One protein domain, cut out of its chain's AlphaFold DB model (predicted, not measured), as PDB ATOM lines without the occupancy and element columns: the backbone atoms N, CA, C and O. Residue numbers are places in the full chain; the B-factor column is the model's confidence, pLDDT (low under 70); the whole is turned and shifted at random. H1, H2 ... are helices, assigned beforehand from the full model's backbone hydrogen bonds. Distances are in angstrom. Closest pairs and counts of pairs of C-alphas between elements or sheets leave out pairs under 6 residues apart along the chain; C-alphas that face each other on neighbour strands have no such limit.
ATOM      1  N   ILE A 622     -17.259   4.901 -25.094       92.38
ATOM      2  CA  ILE A 622     -17.843   3.566 -24.908       92.38
ATOM      3  C   ILE A 622     -17.917   3.233 -23.416       92.38
ATOM      4  O   ILE A 622     -18.937   2.719 -22.963       92.38
ATOM      5  N   TYR A 623     -16.882   3.575 -22.646       94.88
ATOM      6  CA  TYR A 623     -16.855   3.375 -21.197       94.88
ATOM      7  C   TYR A 623     -17.959   4.163 -20.470       94.88
ATOM      8  O   TYR A 623     -18.684   3.593 -19.656       94.88
ATOM      9  N   GLN A 624     -18.170   5.441 -20.807       91.25
ATOM     10  CA  GLN A 624     -19.272   6.229 -20.238       91.25
ATOM     11  C   GLN A 624     -20.644   5.683 -20.663       91.25
ATOM     12  O   GLN A 624     -21.543   5.578 -19.831       91.25
ATOM     13  N   SER A 625     -20.795   5.251 -21.921       88.88
ATOM     14  CA  SER A 625     -22.027   4.592 -22.388       88.88
ATOM     15  C   SER A 625     -22.330   3.314 -21.590       88.88
ATOM     16  O   SER A 625     -23.463   3.106 -21.166       88.88
ATOM     17  N   LEU A 626     -21.309   2.487 -21.333       89.88
ATOM     18  CA  LEU A 626     -21.395   1.284 -20.498       89.88
ATOM     19  C   LEU A 626     -21.794   1.619 -19.053       89.88
ATOM     20  O   LEU A 626     -22.674   0.963 -18.502       89.88
ATOM     21  N   ARG A 627     -21.195   2.653 -18.443       90.06
ATOM     22  CA  ARG A 627     -21.546   3.096 -17.081       90.06
ATOM     23  C   ARG A 627     -23.002   3.547 -16.970       90.06
ATOM     24  O   ARG A 627     -23.669   3.180 -16.005       90.06
ATOM     25  N   ILE A 628     -23.491   4.316 -17.944       86.94
ATOM     26  CA  ILE A 628     -24.884   4.783 -17.989       86.94
ATOM     27  C   ILE A 628     -25.842   3.594 -18.135       86.94
ATOM     28  O   ILE A 628     -26.811   3.498 -17.385       86.94
ATOM     29  N   GLU A 629     -25.553   2.668 -19.050       86.94
ATOM     30  CA  GLU A 629     -26.424   1.517 -19.305       86.94
ATOM     31  C   GLU A 629     -26.447   0.528 -18.129       86.94
ATOM     32  O   GLU A 629     -27.509   0.019 -17.776       86.94
ATOM     33  N   LEU A 630     -25.321   0.330 -17.438       87.56
ATOM     34  CA  LEU A 630     -25.280  -0.437 -16.189       87.56
ATOM     35  C   LEU A 630     -26.057   0.236 -15.060       87.56
ATOM     36  O   LEU A 630     -26.794  -0.442 -14.352       87.56
ATOM     37  N   ALA A 631     -25.917   1.552 -14.877       84.31
ATOM     38  CA  ALA A 631     -26.693   2.279 -13.872       84.31
ATOM     39  C   ALA A 631     -28.200   2.158 -14.151       84.31
ATOM     40  O   ALA A 631     -28.986   1.912 -13.233       84.31
ATOM     41  N   ARG A 632     -28.592   2.230 -15.432       86.00
ATOM     42  CA  ARG A 632     -29.962   1.982 -15.889       86.00
ATOM     43  C   ARG A 632     -30.410   0.557 -15.557       86.00
ATOM     44  O   ARG A 632     -31.406   0.405 -14.852       86.00
ATOM     45  N   GLN A 633     -29.656  -0.467 -15.960       85.69
ATOM     46  CA  GLN A 633     -30.006  -1.871 -15.719       85.69
ATOM     47  C   GLN A 633     -30.091  -2.210 -14.223       85.69
ATOM     48  O   GLN A 633     -31.045  -2.850 -13.799       85.69
ATOM     49  N   VAL A 634     -29.159  -1.735 -13.392       83.31
ATOM     50  CA  VAL A 634     -29.204  -1.961 -11.935       83.31
ATOM     51  C   VAL A 634     -30.391  -1.241 -11.280       83.31
ATOM     52  O   VAL A 634     -30.934  -1.743 -10.297       83.31
ATOM     53  N   SER A 635     -30.834  -0.100 -11.825       82.88
ATOM     54  CA  SER A 635     -32.063   0.570 -11.368       82.88
ATOM     55  C   SER A 635     -33.351  -0.140 -11.815       82.88
ATOM     56  O   SER A 635     -34.375  -0.014 -11.149       82.88
ATOM     57  N   GLU A 636     -33.304  -0.892 -12.920       88.31
ATOM     58  CA  GLU A 636     -34.441  -1.640 -13.479       88.31
ATOM     59  C   GLU A 636     -34.525  -3.089 -12.947       88.31
ATOM     60  O   GLU A 636     -35.618  -3.647 -12.886       88.31
ATOM     61  N   GLU A 637     -33.414  -3.670 -12.473       88.69
ATOM     62  CA  GLU A 637     -33.323  -4.989 -11.820       88.69
ATOM     63  C   GLU A 637     -33.080  -4.868 -10.291       88.69
ATOM     64  O   GLU A 637     -31.989  -5.189  -9.800       88.69
ATOM     65  N   PRO A 638     -34.076  -4.461  -9.470       77.62
ATOM     66  CA  PRO A 638     -33.879  -4.281  -8.026       77.62
ATOM     67  C   PRO A 638     -33.424  -5.567  -7.308       77.62
ATOM     68  O   PRO A 638     -32.650  -5.496  -6.346       77.62
ATOM     69  N   GLN A 639     -33.824  -6.738  -7.824       85.00
ATOM     70  CA  GLN A 639     -33.456  -8.069  -7.321       85.00
ATOM     71  C   GLN A 639     -32.005  -8.499  -7.617       85.00
ATOM     72  O   GLN A 639     -31.609  -9.600  -7.239       85.00
ATOM     73  N   MET A 640     -31.178  -7.660  -8.255       84.12
ATOM     74  CA  MET A 640     -29.772  -7.995  -8.480       84.12
ATOM     75  C   MET A 640     -29.047  -8.308  -7.155       84.12
ATOM     76  O   MET A 640     -29.085  -7.511  -6.210       84.12
ATOM     77  N   THR A 641     -28.374  -9.464  -7.098       88.06
ATOM     78  CA  THR A 641     -27.744  -9.987  -5.875       88.06
ATOM     79  C   THR A 641     -26.661  -9.052  -5.331       88.06
ATOM     80  O   THR A 641     -25.938  -8.397  -6.087       88.06
ATOM     81  N   THR A 642     -26.501  -9.024  -4.004       82.38
ATOM     82  CA  THR A 642     -25.497  -8.192  -3.316       82.38
ATOM     83  C   THR A 642     -24.081  -8.450  -3.836       82.38
ATOM     84  O   THR A 642     -23.320  -7.510  -4.037       82.38
ATOM     85  N   GLN A 643     -23.748  -9.707  -4.148       84.56
ATOM     86  CA  GLN A 643     -22.452 -10.082  -4.720       84.56
ATOM     87  C   GLN A 643     -22.238  -9.503  -6.131       84.56
ATOM     88  O   GLN A 643     -21.137  -9.045  -6.435       84.56
ATOM     89  N   ARG A 644     -23.272  -9.467  -6.989       87.69
ATOM     90  CA  ARG A 644     -23.181  -8.849  -8.327       87.69
ATOM     91  C   ARG A 644     -23.058  -7.325  -8.222       87.69
ATOM     92  O   ARG A 644     -22.226  -6.752  -8.918       87.69
ATOM     93  N   LYS A 645     -23.795  -6.694  -7.298       84.19
ATOM     94  CA  LYS A 645     -23.682  -5.256  -6.980       84.19
ATOM     95  C   LYS A 645     -22.275  -4.887  -6.486       84.19
ATOM     96  O   LYS A 645     -21.651  -4.006  -7.068       84.19
ATOM     97  N   LEU A 646     -21.738  -5.609  -5.498       84.31
ATOM     98  CA  LEU A 646     -20.376  -5.408  -4.979       84.31
ATOM     99  C   LEU A 646     -19.309  -5.614  -6.064       84.31
ATOM    100  O   LEU A 646     -18.348  -4.857  -6.152       84.31
ATOM    101  N   ARG A 647     -19.482  -6.620  -6.929       87.19
ATOM    102  CA  ARG A 647     -18.551  -6.854  -8.036       87.19
ATOM    103  C   ARG A 647     -18.566  -5.721  -9.064       87.19
ATOM    104  O   ARG A 647     -17.505  -5.388  -9.583       87.19
ATOM    105  N   LEU A 648     -19.729  -5.136  -9.357       89.38
ATOM    106  CA  LEU A 648     -19.827  -3.953 -10.215       89.38
ATOM    107  C   LEU A 648     -19.183  -2.720  -9.553       89.38
ATOM    108  O   LEU A 648     -18.445  -2.016 -10.231       89.38
ATOM    109  N   ASP A 649     -19.370  -2.505  -8.246       84.62
ATOM    110  CA  ASP A 649     -18.704  -1.426  -7.484       84.62
ATOM    111  C   ASP A 649     -17.169  -1.511  -7.618       84.62
ATOM    112  O   ASP A 649     -16.526  -0.578  -8.104       84.62
ATOM    113  N   ILE A 650     -16.599  -2.692  -7.335       85.19
ATOM    114  CA  ILE A 650     -15.158  -2.975  -7.470       85.19
ATOM    115  C   ILE A 650     -14.672  -2.802  -8.920       85.19
ATOM    116  O   ILE A 650     -13.586  -2.269  -9.151       85.19
ATOM    117  N   LEU A 651     -15.448  -3.257  -9.911       90.31
ATOM    118  CA  LEU A 651     -15.069  -3.171 -11.327       90.31
ATOM    119  C   LEU A 651     -15.007  -1.729 -11.843       90.31
ATOM    120  O   LEU A 651     -14.115  -1.415 -12.628       90.31
ATOM    121  N   PHE A 652     -15.923  -0.865 -11.403       88.12
ATOM    122  CA  PHE A 652     -16.017   0.527 -11.857       88.12
ATOM    123  C   PHE A 652     -15.301   1.532 -10.948       88.12
ATOM    124  O   PHE A 652     -15.465   2.739 -11.134       88.12
ATOM    125  N   GLY A 653     -14.500   1.056  -9.988       78.38
ATOM    126  CA  GLY A 653     -13.749   1.923  -9.077       78.38
ATOM    127  C   GLY A 653     -14.658   2.799  -8.217       78.38
ATOM    128  O   GLY A 653     -14.320   3.942  -7.923       78.38
ATOM    129  N   GLY A 654     -15.840   2.300  -7.853       66.00
ATOM    130  CA  GLY A 654     -16.630   2.947  -6.824       66.00
ATOM    131  C   GLY A 654     -15.962   2.709  -5.472       66.00
ATOM    132  O   GLY A 654     -15.930   1.587  -4.979       66.00
ATOM    133  N   ASP A 655     -15.444   3.771  -4.852       54.03
ATOM    134  CA  ASP A 655     -14.887   3.738  -3.488       54.03
ATOM    135  C   ASP A 655     -16.023   3.629  -2.444       54.03
ATOM    136  O   ASP A 655     -16.278   4.537  -1.650       54.03
ATOM    137  N   GLY A 656     -16.844   2.577  -2.545       50.78
ATOM    138  CA  GLY A 656     -18.161   2.481  -1.903       50.78
ATOM    139  C   GLY A 656     -19.194   3.478  -2.452       50.78
ATOM    140  O   GLY A 656     -20.335   3.527  -1.985       50.78
ATOM    141  N   MET A 657     -18.826   4.280  -3.457       42.47
ATOM    142  CA  MET A 657     -19.689   5.278  -4.095       42.47
ATOM    143  C   MET A 657     -20.828   4.640  -4.904       42.47
ATOM    144  O   MET A 657     -21.896   5.256  -5.015       42.47
ATOM    145  N   ALA A 658     -20.696   3.392  -5.390       47.06
ATOM    146  CA  ALA A 658     -21.854   2.693  -5.951       47.06
ATOM    147  C   ALA A 658     -22.915   2.385  -4.886       47.06
ATOM    148  O   ALA A 658     -24.094   2.322  -5.217       47.06
ATOM    149  N   GLY A 659     -22.560   2.336  -3.599       46.81
ATOM    150  CA  GLY A 659     -23.534   2.297  -2.505       46.81
ATOM    151  C   GLY A 659     -24.520   3.479  -2.504       46.81
ATOM    152  O   GLY A 659     -25.611   3.355  -1.952       46.81
ATOM    153  N   ARG A 660     -24.186   4.604  -3.161       52.47
ATOM    154  CA  ARG A 660     -25.104   5.735  -3.404       52.47
ATOM    155  C   ARG A 660     -25.607   5.800  -4.852       52.47
ATOM    156  O   ARG A 660     -26.807   5.963  -5.051       52.47
ATOM    157  N   ALA A 661     -24.736   5.625  -5.852       48.16
ATOM    158  CA  ALA A 661     -25.104   5.722  -7.275       48.16
ATOM    159  C   ALA A 661     -25.851   4.489  -7.836       48.16
ATOM    160  O   ALA A 661     -26.540   4.589  -8.842       48.16
ATOM    161  N   PHE A 662     -25.739   3.340  -7.177       51.97
ATOM    162  CA  PHE A 662     -26.447   2.086  -7.470       51.97
ATOM    163  C   PHE A 662     -27.215   1.577  -6.231       51.97
ATOM    164  O   PHE A 662     -27.751   0.467  -6.219       51.97
ATOM    165  N   GLY A 663     -27.258   2.384  -5.167       48.94
ATOM    166  CA  GLY A 663     -28.004   2.105  -3.949       48.94
ATOM    167  C   GLY A 663     -29.491   2.421  -4.083       48.94
ATOM    168  O   GLY A 663     -29.927   3.157  -4.973       48.94
ATOM    169  N   TRP A 664     -30.267   1.921  -3.119       48.34
ATOM    170  CA  TRP A 664     -31.715   2.135  -3.023       48.34
ATOM    171  C   TRP A 664     -32.133   3.610  -3.131       48.34
ATOM    172  O   TRP A 664     -33.201   3.887  -3.663       48.34
ATOM    173  N   GLY A 665     -31.299   4.557  -2.683       55.16
ATOM    174  CA  GLY A 665     -31.578   5.993  -2.771       55.16
ATOM    175  C   GLY A 665     -31.749   6.511  -4.205       55.16
ATOM    176  O   GLY A 665     -32.756   7.158  -4.490       55.16
ATOM    177  N   LEU A 666     -30.822   6.204  -5.125       51.62
ATOM    178  CA  LEU A 666     -30.949   6.662  -6.517       51.62
ATOM    179  C   LEU A 666     -32.039   5.887  -7.266       51.62
ATOM    180  O   LEU A 666     -32.810   6.497  -8.003       51.62
ATOM    181  N   ALA A 667     -32.149   4.574  -7.039       52.75
ATOM    182  CA  ALA A 667     -33.218   3.765  -7.627       52.75
ATOM    183  C   ALA A 667     -34.604   4.306  -7.232       52.75
ATOM    184  O   ALA A 667     -35.438   4.551  -8.104       52.75
ATOM    185  N   ARG A 668     -34.810   4.614  -5.942       56.62
ATOM    186  CA  ARG A 668     -36.036   5.244  -5.430       56.62
ATOM    187  C   ARG A 668     -36.237   6.647  -6.004       56.62
ATOM    188  O   ARG A 668     -37.331   6.938  -6.459       56.62
ATOM    189  N   ALA A 669     -35.200   7.480  -6.117       63.31
ATOM    190  CA  ALA A 669     -35.318   8.804  -6.740       63.31
ATOM    191  C   ALA A 669     -35.704   8.748  -8.236       63.31
ATOM    192  O   ALA A 669     -36.496   9.569  -8.706       63.31
ATOM    193  N   ILE A 670     -35.185   7.773  -8.994       61.97
ATOM    194  CA  ILE A 670     -35.573   7.518 -10.392       61.97
ATOM    195  C   ILE A 670     -37.015   6.993 -10.458       61.97
ATOM    196  O   ILE A 670     -37.792   7.446 -11.301       61.97
ATOM    197  N   GLN A 671     -37.391   6.086  -9.556       62.88
ATOM    198  CA  GLN A 671     -38.730   5.505  -9.477       62.88
ATOM    199  C   GLN A 671     -39.786   6.540  -9.054       62.88
ATOM    200  O   GLN A 671     -40.828   6.618  -9.695       62.88
ATOM    201  N   ASP A 672     -39.489   7.420  -8.096       68.44
ATOM    202  CA  ASP A 672     -40.332   8.552  -7.681       68.44
ATOM    203  C   ASP A 672     -40.477   9.602  -8.790       68.44
ATOM    204  O   ASP A 672     -41.496  10.292  -8.880       68.44
ATOM    205  N   ARG A 673     -39.452   9.764  -9.640       67.75
ATOM    206  CA  ARG A 673     -39.509  10.659 -10.803       67.75
ATOM    207  C   ARG A 673     -40.334  10.044 -11.936       67.75
ATOM    208  O   ARG A 673     -41.172  10.743 -12.495       67.75
ATOM    209  N   ARG A 674     -40.163   8.745 -12.230       69.19
ATOM    210  CA  ARG A 674     -41.039   7.987 -13.148       69.19
ATOM    211  C   ARG A 674     -42.487   7.983 -12.645       69.19
ATOM    212  O   ARG A 674     -43.382   8.249 -13.434       69.19
ATOM    213  N   GLY A 675     -42.704   7.779 -11.345       70.06
ATOM    214  CA  GLY A 675     -44.013   7.830 -10.692       70.06
ATOM    215  C   GLY A 675     -44.697   9.181 -10.880       70.06
ATOM    216  O   GLY A 675     -45.799   9.223 -11.407       70.06
ATOM    217  N   ARG A 676     -44.015  10.292 -10.563       72.00
ATOM    218  CA  ARG A 676     -44.541  11.659 -10.768       72.00
ATOM    219  C   ARG A 676     -44.849  12.009 -12.228       72.00
ATOM    220  O   ARG A 676     -45.756  12.797 -12.476       72.00
ATOM    221  N   ILE A 677     -44.111  11.440 -13.184       75.12
ATOM    222  CA  ILE A 677     -44.399  11.590 -14.619       75.12
ATOM    223  C   ILE A 677     -45.628  10.749 -15.006       75.12
ATOM    224  O   ILE A 677     -46.515  11.252 -15.688       75.12
TER     225      ILE A 677
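What this domain is: This is residues 622 to 677 of the 712 residues of an uncharacterized protein of Elusimicrobia bacterium RBG_16_66_12 (UniProt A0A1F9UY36). The longest helix, H1, and H4 meet as an open corner near the last residues of H1, while H2 folds back alongside H1 and short H3 bridges from H2 toward H4. The tail of H4, residues 672 to 677, sticks out. The 56 printed residues, all helix in class with H1 to H4 in chain order and no named strand, are compact: radius of gyration of the C-alphas 11.3 A, spans 33 by 26 by 18 A.

Where its parts are: Find C-alpha 622 at (-17.843, 3.566, -24.908); H1 runs 20.8 A to residue 636. H2 is residues 642 to 651, 14.1 A, and H3 residues 658 to 661. H4, residues 664 to 677, runs 19.6 A to (-44.399, 11.590, -14.619).

How they stand to each other: Look at Ser 635, where H1 only just touches H4, with 3 pairs of C-alphas within 8 A; the closest, Ser 635 and Ala 667, are 5.1 A apart, at 78 degrees, about perpendicular. H1 and H2 are near each other, with 6 pairs of C-alphas within 10 A. H3 is close but not clearly touching H2; their closest C-alphas, Asp 649 and Ala 658, are 5.4 A apart. H2 and H4 are apart. In H1, H2 and H4 every O i to N i+4 pair is within hydrogen-bond range; H3 is too short for one.

The domain as a whole: The farthest C-alphas, Ile 650 and Ile 677, are 33.4 A apart. The printed part has no cut and no long link. Residues 654 to 674 have pLDDT under 70.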